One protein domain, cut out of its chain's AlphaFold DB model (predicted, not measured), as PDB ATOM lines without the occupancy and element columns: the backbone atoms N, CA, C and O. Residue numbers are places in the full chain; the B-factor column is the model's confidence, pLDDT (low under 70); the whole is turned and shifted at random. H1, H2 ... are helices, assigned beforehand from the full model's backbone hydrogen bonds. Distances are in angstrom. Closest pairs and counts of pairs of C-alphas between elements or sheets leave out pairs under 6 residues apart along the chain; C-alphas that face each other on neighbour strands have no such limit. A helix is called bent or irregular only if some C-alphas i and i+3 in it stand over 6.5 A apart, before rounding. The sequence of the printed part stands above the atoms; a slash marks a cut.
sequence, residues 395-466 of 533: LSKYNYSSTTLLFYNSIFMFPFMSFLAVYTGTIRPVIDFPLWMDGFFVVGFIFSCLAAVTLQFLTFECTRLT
ATOM      1  N   LEU A 395      29.939 -41.723  34.594       79.56
ATOM      2  CA  LEU A 395      29.057 -42.442  33.669       79.56
ATOM      3  C   LEU A 395      27.591 -42.455  34.141       79.56
ATOM      4  O   LEU A 395      26.695 -42.339  33.317       79.56
ATOM      5  N   SER A 396      27.332 -42.589  35.449       71.56
ATOM      6  CA  SER A 396      25.970 -42.776  35.981       71.56
ATOM      7  C   SER A 396      25.286 -41.495  36.463       71.56
ATOM      8  O   SER A 396      24.075 -41.383  36.326       71.56
ATOM      9  N   LYS A 397      26.017 -40.558  37.087       69.25
ATOM     10  CA  LYS A 397      25.440 -39.344  37.701       69.25
ATOM     11  C   LYS A 397      25.395 -38.161  36.736       69.25
ATOM     12  O   LYS A 397      24.538 -37.298  36.867       69.25
ATOM     13  N   TYR A 398      26.325 -38.122  35.785       71.00
ATOM     14  CA  TYR A 398      26.479 -37.018  34.836       71.00
ATOM     15  C   TYR A 398      26.230 -37.441  33.374       71.00
ATOM     16  O   TYR A 398      26.413 -36.619  32.484       71.00
ATOM     17  N   ASN A 399      25.825 -38.699  33.127       72.75
ATOM     18  CA  ASN A 399      25.505 -39.262  31.804       72.75
ATOM     19  C   ASN A 399      26.562 -39.007  30.710       72.75
ATOM     20  O   ASN A 399      26.233 -38.867  29.533       72.75
ATOM     21  N   TYR A 400      27.849 -38.968  31.070       77.81
ATOM     22  CA  TYR A 400      28.912 -38.928  30.065       77.81
ATOM     23  C   TYR A 400      28.928 -40.225  29.243       77.81
ATOM     24  O   TYR A 400      28.752 -41.315  29.790       77.81
ATOM     25  N   SER A 401      29.194 -40.124  27.937       80.94
ATOM     26  CA  SER A 401      29.444 -41.299  27.092       80.94
ATOM     27  C   SER A 401      30.808 -41.926  27.411       80.94
ATOM     28  O   SER A 401      31.779 -41.219  27.699       80.94
ATOM     29  N   SER A 402      30.906 -43.252  27.291       79.56
ATOM     30  CA  SER A 402      32.154 -44.015  27.438       79.56
ATOM     31  C   SER A 402      33.254 -43.516  26.488       79.56
ATOM     32  O   SER A 402      34.422 -43.449  26.871       79.56
ATOM     33  N   THR A 403      32.885 -43.083  25.276       79.94
ATOM     34  CA  THR A 403      33.810 -42.486  24.294       79.94
ATOM     35  C   THR A 403      34.330 -41.118  24.732       79.94
ATOM     36  O   THR A 403      35.519 -40.840  24.604       79.94
ATOM     37  N   THR A 404      33.470 -40.281  25.312       83.25
ATOM     38  CA  THR A 404      33.841 -38.957  25.827       83.25
ATOM     39  C   THR A 404      34.832 -39.074  26.984       83.25
ATOM     40  O   THR A 404      35.827 -38.355  27.022       83.25
ATOM     41  N   LEU A 405      34.613 -40.017  27.904       81.81
ATOM     42  CA  LEU A 405      35.524 -40.257  29.026       81.81
ATOM     43  C   LEU A 405      36.895 -40.779  28.556       81.81
ATOM     44  O   LEU A 405      37.931 -40.362  29.073       81.81
ATOM     45  N   LEU A 406      36.902 -41.665  27.554       82.88
ATOM     46  CA  LEU A 406      38.122 -42.187  26.934       82.88
ATOM     47  C   LEU A 406      38.943 -41.083  26.260       82.88
ATOM     48  O   LEU A 406      40.163 -41.043  26.424       82.88
ATOM     49  N   PHE A 407      38.272 -40.172  25.556       85.19
ATOM     50  CA  PHE A 407      38.901 -39.029  24.906       85.19
ATOM     51  C   PHE A 407      39.590 -38.103  25.918       85.19
ATOM     52  O   PHE A 407      40.779 -37.820  25.775       85.19
ATOM     53  N   TYR A 408      38.893 -37.716  26.993       84.31
ATOM     54  CA  TYR A 408      39.476 -36.872  28.043       84.31
ATOM     55  C   TYR A 408      40.641 -37.542  28.773       84.31
ATOM     56  O   TYR A 408      41.662 -36.900  29.014       84.31
ATOM     57  N   ASN A 409      40.524 -38.836  29.088       83.75
ATOM     58  CA  ASN A 409      41.612 -39.593  29.705       83.75
ATOM     59  C   ASN A 409      42.859 -39.635  28.802       83.75
ATOM     60  O   ASN A 409      43.979 -39.482  29.279       83.75
ATOM     61  N   SER A 410      42.668 -39.796  27.492       84.50
ATOM     62  CA  SER A 410      43.774 -39.869  26.530       84.50
ATOM     63  C   SER A 410      44.457 -38.512  26.332       84.50
ATOM     64  O   SER A 410      45.683 -38.438  26.353       84.50
ATOM     65  N   ILE A 411      43.681 -37.425  26.219       86.75
ATOM     66  CA  ILE A 411      44.219 -36.062  26.092       86.75
ATOM     67  C   ILE A 411      44.991 -35.639  27.338       86.75
ATOM     68  O   ILE A 411      46.048 -35.032  27.216       86.75
ATOM     69  N   PHE A 412      44.488 -35.960  28.531       85.44
ATOM     70  CA  PHE A 412      45.159 -35.578  29.771       85.44
ATOM     71  C   PHE A 412      46.485 -36.328  29.968       85.44
ATOM     72  O   PHE A 412      47.465 -35.748  30.429       85.44
ATOM     73  N   MET A 413      46.537 -37.606  29.584       84.50
ATOM     74  CA  MET A 413      47.741 -38.428  29.734       84.50
ATOM     75  C   MET A 413      48.814 -38.122  28.684       84.50
ATOM     76  O   MET A 413      49.994 -38.347  28.948       84.50
ATOM     77  N   PHE A 414      48.445 -37.599  27.510       86.25
ATOM     78  CA  PHE A 414      49.380 -37.398  26.401       86.25
ATOM     79  C   PHE A 414      50.544 -36.427  26.716       86.25
ATOM     80  O   PHE A 414      51.694 -36.823  26.507       86.25
ATOM     81  N   PRO A 415      50.327 -35.214  27.275       87.50
ATOM     82  CA  PRO A 415      51.420 -34.309  27.642       87.50
ATOM     83  C   PRO A 415      52.334 -34.894  28.722       87.50
ATOM     84  O   PRO A 415      53.555 -34.786  28.626       87.50
ATOM     85  N   PHE A 416      51.747 -35.553  29.725       85.69
ATOM     86  CA  PHE A 416      52.488 -36.153  30.833       85.69
ATOM     87  C   PHE A 416      53.380 -37.308  30.361       85.69
ATOM     88  O   PHE A 416      54.573 -37.339  30.665       85.69
ATOM     89  N   MET A 417      52.829 -38.220  29.554       84.69
ATOM     90  CA  MET A 417      53.588 -39.336  28.983       84.69
ATOM     91  C   MET A 417      54.666 -38.860  28.010       84.69
ATOM     92  O   MET A 417      55.761 -39.413  28.008       84.69
ATOM     93  N   SER A 418      54.394 -37.813  27.224       84.00
ATOM     94  CA  SER A 418      55.382 -37.232  26.307       84.00
ATOM     95  C   SER A 418      56.561 -36.621  27.064       84.00
ATOM     96  O   SER A 418      57.713 -36.874  26.721       84.00
ATOM     97  N   PHE A 419      56.294 -35.873  28.140       87.94
ATOM     98  CA  PHE A 419      57.341 -35.332  29.009       87.94
ATOM     99  C   PHE A 419      58.194 -36.446  29.636       87.94
ATOM    100  O   PHE A 419      59.424 -36.381  29.611       87.94
ATOM    101  N   LEU A 420      57.552 -37.502  30.140       84.06
ATOM    102  CA  LEU A 420      58.238 -38.629  30.771       84.06
ATOM    103  C   LEU A 420      59.070 -39.444  29.766       84.06
ATOM    104  O   LEU A 420      60.180 -39.867  30.090       84.06
ATOM    105  N   ALA A 421      58.590 -39.612  28.533       83.00
ATOM    106  CA  ALA A 421      59.340 -40.253  27.451       83.00
ATOM    107  C   ALA A 421      60.609 -39.464  27.078       83.00
ATOM    108  O   ALA A 421      61.670 -40.055  26.869       83.00
ATOM    109  N   VAL A 422      60.529 -38.127  27.053       85.06
ATOM    110  CA  VAL A 422      61.697 -37.259  26.820       85.06
ATOM    111  C   VAL A 422      62.683 -37.346  27.987       85.06
ATOM    112  O   VAL A 422      63.876 -37.529  27.758       85.06
ATOM    113  N   TYR A 423      62.196 -37.273  29.230       83.38
ATOM    114  CA  TYR A 423      63.037 -37.325  30.431       83.38
ATOM    115  C   TYR A 423      63.777 -38.661  30.590       83.38
ATOM    116  O   TYR A 423      64.947 -38.686  30.958       83.38
ATOM    117  N   THR A 424      63.118 -39.777  30.272       79.12
ATOM    118  CA  THR A 424      63.708 -41.124  30.368       79.12
ATOM    119  C   THR A 424      64.658 -41.464  29.212       79.12
ATOM    120  O   THR A 424      65.305 -42.507  29.252       79.12
ATOM    121  N   GLY A 425      64.753 -40.620  28.176       78.94
ATOM    122  CA  GLY A 425      65.622 -40.856  27.016       78.94
ATOM    123  C   GLY A 425      65.187 -42.029  26.122       78.94
ATOM    124  O   GLY A 425      65.933 -42.437  25.234       78.94
ATOM    125  N   THR A 426      63.979 -42.561  26.322       75.94
ATOM    126  CA  THR A 426      63.480 -43.785  25.665       75.94
ATOM    127  C   THR A 426      63.072 -43.591  24.203       75.94
ATOM    128  O   THR A 426      62.848 -44.565  23.493       75.94
ATOM    129  N   ILE A 427      63.022 -42.349  23.713       76.88
ATOM    130  CA  ILE A 427      62.551 -42.033  22.356       76.88
ATOM    131  C   ILE A 427      63.545 -42.484  21.275       76.88
ATOM    132  O   ILE A 427      63.126 -43.026  20.256       76.88
ATOM    133  N   ARG A 428      64.856 -42.293  21.485       76.81
ATOM    134  CA  ARG A 428      65.873 -42.623  20.465       76.81
ATOM    135  C   ARG A 428      65.941 -44.132  20.166       76.81
ATOM    136  O   ARG A 428      65.815 -44.486  18.999       76.81
ATOM    137  N   PRO A 429      66.006 -45.029  21.172       77.25
ATOM    138  CA  PRO A 429      66.007 -46.475  20.926       77.25
ATOM    139  C   PRO A 429      64.737 -46.999  20.244       77.25
ATOM    140  O   PRO A 429      64.791 -48.003  19.542       77.25
ATOM    141  N   VAL A 430      63.588 -46.343  20.454       78.69
ATOM    142  CA  VAL A 430      62.319 -46.733  19.821       78.69
ATOM    143  C   VAL A 430      62.315 -46.375  18.339       78.69
ATOM    144  O   VAL A 430      61.809 -47.157  17.545       78.69
ATOM    145  N   ILE A 431      62.880 -45.230  17.951       80.06
ATOM    146  CA  ILE A 431      62.968 -44.815  16.541       80.06
ATOM    147  C   ILE A 431      63.947 -45.712  15.775       80.06
ATOM    148  O   ILE A 431      63.639 -46.145  14.669       80.06
ATOM    149  N   ASP A 432      65.073 -46.060  16.398       82.19
ATOM    150  CA  ASP A 432      66.125 -46.880  15.785       82.19
ATOM    151  C   ASP A 432      65.827 -48.396  15.841       82.19
ATOM    152  O   ASP A 432      66.709 -49.223  15.597       82.19
ATOM    153  N   PHE A 433      64.596 -48.796  16.181       80.38
ATOM    154  CA  PHE A 433      64.249 -50.206  16.340       80.38
ATOM    155  C   PHE A 433      64.284 -50.949  14.984       80.38
ATOM    156  O   PHE A 433      63.564 -50.585  14.051       80.38
ATOM    157  N   PRO A 434      65.076 -52.029  14.848       77.56
ATOM    158  CA  PRO A 434      65.418 -52.617  13.547       77.56
ATOM    159  C   PRO A 434      64.245 -53.285  12.809       77.56
ATOM    160  O   PRO A 434      64.332 -53.520  11.607       77.56
ATOM    161  N   LEU A 435      63.141 -53.588  13.500       81.50
ATOM    162  CA  LEU A 435      61.981 -54.295  12.938       81.50
ATOM    163  C   LEU A 435      60.884 -53.366  12.393       81.50
ATOM    164  O   LEU A 435      59.867 -53.861  11.919       81.50
ATOM    165  N   TRP A 436      61.062 -52.037  12.396       82.00
ATOM    166  CA  TRP A 436      60.069 -51.121  11.800       82.00
ATOM    167  C   TRP A 436      59.829 -51.359  10.305       82.00
ATOM    168  O   TRP A 436      58.771 -51.008   9.791       82.00
ATOM    169  N   MET A 437      60.797 -51.965   9.617       79.56
ATOM    170  CA  MET A 437      60.703 -52.297   8.193       79.56
ATOM    171  C   MET A 437      60.077 -53.678   7.937       79.56
ATOM    172  O   MET A 437      59.816 -54.014   6.783       79.56
ATOM    173  N   ASP A 438      59.826 -54.480   8.979       86.75
ATOM    174  CA  ASP A 438      59.148 -55.769   8.851       86.75
ATOM    175  C   ASP A 438      57.623 -55.576   8.851       86.75
ATOM    176  O   ASP A 438      57.017 -55.129   9.830       86.75
ATOM    177  N   GLY A 439      56.982 -55.948   7.741       83.50
ATOM    178  CA  GLY A 439      55.534 -55.841   7.577       83.50
ATOM    179  C   GLY A 439      54.743 -56.651   8.609       83.50
ATOM    180  O   GLY A 439      53.682 -56.199   9.044       83.50
ATOM    181  N   PHE A 440      55.255 -57.804   9.059       85.81
ATOM    182  CA  PHE A 440      54.579 -58.604  10.088       85.81
ATOM    183  C   PHE A 440      54.607 -57.911  11.450       85.81
ATOM    184  O   PHE A 440      53.589 -57.868  12.146       85.81
ATOM    185  N   PHE A 441      55.747 -57.313  11.801       87.75
ATOM    186  CA  PHE A 441      55.890 -56.546  13.032       87.75
ATOM    187  C   PHE A 441      54.975 -55.319  13.043       87.75
ATOM    188  O   PHE A 441      54.255 -55.106  14.017       87.75
ATOM    189  N   VAL A 442      54.931 -54.547  11.954       87.31
ATOM    190  CA  VAL A 442      54.089 -53.342  11.868       87.31
ATOM    191  C   VAL A 442      52.599 -53.687  11.957       87.31
ATOM    192  O   VAL A 442      51.859 -53.021  12.684       87.31
ATOM    193  N   VAL A 443      52.147 -54.754  11.287       89.69
ATOM    194  CA  VAL A 443      50.752 -55.219  11.391       89.69
ATOM    195  C   VAL A 443      50.430 -55.679  12.815       89.69
ATOM    196  O   VAL A 443      49.395 -55.295  13.360       89.69
ATOM    197  N   GLY A 444      51.326 -56.442  13.449       87.81
ATOM    198  CA  GLY A 444      51.178 -56.858  14.845       87.81
ATOM    199  C   GLY A 444      51.148 -55.675  15.819       87.81
ATOM    200  O   GLY A 444      50.331 -55.644  16.740       87.81
ATOM    201  N   PHE A 445      51.982 -54.662  15.581       86.69
ATOM    202  CA  PHE A 445      52.042 -53.442  16.381       86.69
ATOM    203  C   PHE A 445      50.748 -52.626  16.271       86.69
ATOM    204  O   PHE A 445      50.149 -52.281  17.291       86.69
ATOM    205  N   ILE A 446      50.255 -52.390  15.050       88.81
ATOM    206  CA  ILE A 446      48.982 -51.689  14.819       88.81
ATOM    207  C   ILE A 446      47.821 -52.464  15.448       88.81
ATOM    208  O   ILE A 446      46.970 -51.867  16.113       88.81
ATOM    209  N   PHE A 447      47.800 -53.791  15.295       91.06
ATOM    210  CA  PHE A 447      46.797 -54.641  15.931       91.06
ATOM    211  C   PHE A 447      46.823 -54.501  17.458       91.06
ATOM    212  O   PHE A 447      45.771 -54.317  18.069       91.06
ATOM    213  N   SER A 448      48.007 -54.503  18.075       88.38
ATOM    214  CA  SER A 448      48.166 -54.287  19.518       88.38
ATOM    215  C   SER A 448      47.636 -52.918  19.963       88.38
ATOM    216  O   SER A 448      46.896 -52.826  20.946       88.38
ATOM    217  N   CYS A 449      47.927 -51.848  19.213       87.50
ATOM    218  CA  CYS A 449      47.402 -50.510  19.501       87.50
ATOM    219  C   CYS A 449      45.866 -50.461  19.433       87.50
ATOM    220  O   CYS A 449      45.220 -49.932  20.342       87.50
ATOM    221  N   LEU A 450      45.264 -51.048  18.394       89.31
ATOM    222  CA  LEU A 450      43.806 -51.114  18.244       89.31
ATOM    223  C   LEU A 450      43.155 -51.982  19.330       89.31
ATOM    224  O   LEU A 450      42.112 -51.613  19.882       89.31
ATOM    225  N   ALA A 451      43.782 -53.104  19.684       85.88
ATOM    226  CA  ALA A 451      43.330 -53.979  20.758       85.88
ATOM    227  C   ALA A 451      43.364 -53.267  22.121       85.88
ATOM    228  O   ALA A 451      42.420 -53.403  22.901       85.88
ATOM    229  N   ALA A 452      44.390 -52.452  22.393       83.00
ATOM    230  CA  ALA A 452      44.497 -51.675  23.628       83.00
ATOM    231  C   ALA A 452      43.370 -50.636  23.765       83.00
ATOM    232  O   ALA A 452      42.735 -50.543  24.820       83.00
ATOM    233  N   VAL A 453      43.063 -49.902  22.688       85.88
ATOM    234  CA  VAL A 453      41.944 -48.940  22.665       85.88
ATOM    235  C   VAL A 453      40.609 -49.659  22.853       85.88
ATOM    236  O   VAL A 453      39.785 -49.239  23.671       85.88
ATOM    237  N   THR A 454      40.416 -50.779  22.155       86.69
ATOM    238  CA  THR A 454      39.200 -51.598  22.250       86.69
ATOM    239  C   THR A 454      39.006 -52.129  23.670       86.69
ATOM    240  O   THR A 454      37.922 -52.006  24.238       86.69
ATOM    241  N   LEU A 455      40.064 -52.648  24.298       85.31
ATOM    242  CA  LEU A 455      40.034 -53.139  25.673       85.31
ATOM    243  C   LEU A 455      39.676 -52.026  26.670       85.31
ATOM    244  O   LEU A 455      38.862 -52.242  27.576       85.31
ATOM    245  N   GLN A 456      40.254 -50.834  26.509       84.44
ATOM    246  CA  GLN A 456      39.967 -49.701  27.387       84.44
ATOM    247  C   GLN A 456      38.516 -49.216  27.230       84.44
ATOM    248  O   GLN A 456      37.862 -48.918  28.233       84.44
ATOM    249  N   PHE A 457      37.987 -49.200  26.002       86.38
ATOM    250  CA  PHE A 457      36.584 -48.888  25.729       86.38
ATOM    251  C   PHE A 457      35.633 -49.919  26.356       86.38
ATOM    252  O   PHE A 457      34.732 -49.547  27.111       86.38
ATOM    253  N   LEU A 458      35.874 -51.214  26.122       85.75
ATOM    254  CA  LEU A 458      35.070 -52.304  26.684       85.75
ATOM    255  C   LEU A 458      35.068 -52.294  28.219       85.75
ATOM    256  O   LEU A 458      34.052 -52.604  28.836       85.75
ATOM    257  N   THR A 459      36.172 -51.885  28.848       83.00
ATOM    258  CA  THR A 459      36.265 -51.761  30.312       83.00
ATOM    259  C   THR A 459      35.355 -50.648  30.851       83.00
ATOM    260  O   THR A 459      34.656 -50.838  31.851       83.00
ATOM    261  N   PHE A 460      35.313 -49.488  30.187       84.31
ATOM    262  CA  PHE A 460      34.391 -48.407  30.558       84.31
ATOM    263  C   PHE A 460      32.936 -48.786  30.315       84.31
ATOM    264  O   PHE A 460      32.086 -48.511  31.161       84.31
ATOM    265  N   GLU A 461      32.657 -49.496  29.227       82.38
ATOM    266  CA  GLU A 461      31.313 -49.968  28.926       82.38
ATOM    267  C   GLU A 461      30.836 -51.033  29.922       82.38
ATOM    268  O   GLU A 461      29.707 -50.971  30.419       82.38
ATOM    269  N   CYS A 462      31.725 -51.944  30.324       81.81
ATOM    270  CA  CYS A 462      31.484 -52.890  31.409       81.81
ATOM    271  C   CYS A 462      31.172 -52.154  32.724       81.81
ATOM    272  O   CYS A 462      30.190 -52.481  33.394       81.81
ATOM    273  N   THR A 463      31.920 -51.092  33.044       82.75
ATOM    274  CA  THR A 463      31.673 -50.249  34.231       82.75
ATOM    275  C   THR A 463      30.346 -49.500  34.141       82.75
ATOM    276  O   THR A 463      29.668 -49.290  35.149       82.75
ATOM    277  N   ARG A 464      29.931 -49.094  32.938       79.25
ATOM    278  CA  ARG A 464      28.644 -48.435  32.715       79.25
ATOM    279  C   ARG A 464      27.486 -49.387  33.002       79.25
ATOM    280  O   ARG A 464      26.597 -49.035  33.777       79.25
ATOM    281  N   LEU A 465      27.531 -50.586  32.416       77.50
ATOM    282  CA  LEU A 465      26.487 -51.615  32.503       77.50
ATOM    283  C   LEU A 465      26.438 -52.320  33.868       77.50
ATOM    284  O   LEU A 465      25.388 -52.818  34.270       77.50
ATOM    285  N   THR A 466      27.559 -52.358  34.589       77.62
ATOM    286  CA  THR A 466      27.692 -53.046  35.883       77.62
ATOM    287  C   THR A 466      28.149 -52.085  36.987       77.62
ATOM    288  O   THR A 466      28.022 -50.873  36.848       77.62
TER     289      THR A 466
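AT A GLANCE: This is residues 395 to 466 of the 533 residues of the protein "Bestrophin homolog" of Hydatigena taeniaeformis (UniProt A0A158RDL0). Two long helices, the bent H1 and the straight H4, meet near one end and spread apart like a V, and the short helices H2 and H3 bridge its wide end, making a flat, open frame with an empty middle. The printed part has 72 residues with four named helices in the order H1, H2, H3, H4 and no named strand; the class is all helix. It is only just loose, close to extended, with a radius of gyration of the C-alphas of 16.3 A and spans of 48 by 30 by 15 A.

IN THESE COORDINATES: H1, residues 402 to 423, begins with C-alpha 402 at (32.154, -44.015, 27.438). By its hydrogen bonds it was assigned as one helix, but it is bent: C-alphas 412 and 415 are 6.7 A apart. Its arms are H1a, residues 402 to 412, 15.7 A long, and H1b, residues 415 to 423, 12.3 A long. H2 is residues 427 to 431. H3, residues 434 to 437, is irregular, its end C-alphas 7.1 A apart. H4, residues 439 to 465, is 38.5 A long and ends with C-alpha 465 at (26.487, -51.615, 32.503).

HOW THE PARTS SIT: H1a and H1b stand at a steep tilt of 39 degrees. H1a touches H4, which meets it with residues 456 to 464 alone; the closest C-alphas, of Ser 402 and Phe 460, are 5.8 A apart. The two run opposite ways at a steep tilt of 61 degrees. H1b and H4 are apart. H1b and H2 are close but not clearly touching, with the closest C-alphas, of Ala 421 and Ile 427, 6.3 A apart. H2 and H3 are apart. H3 and H4 are close but not clearly touching, with the closest C-alphas, of Trp 436 and Val 442, 6.4 A apart. In H1a, H1b, H2 and H4 every O i to N i+4 pair is within hydrogen-bond range; H3 is too short for such a pair.

THE WHOLE: The C-alphas farthest apart, of Lys 397 and Pro 434, are 48.6 A apart. The printed part has no cut, and its three links between helices are tight. The mean pLDDT of the printed part is 82.7, and residue 397 is under 70.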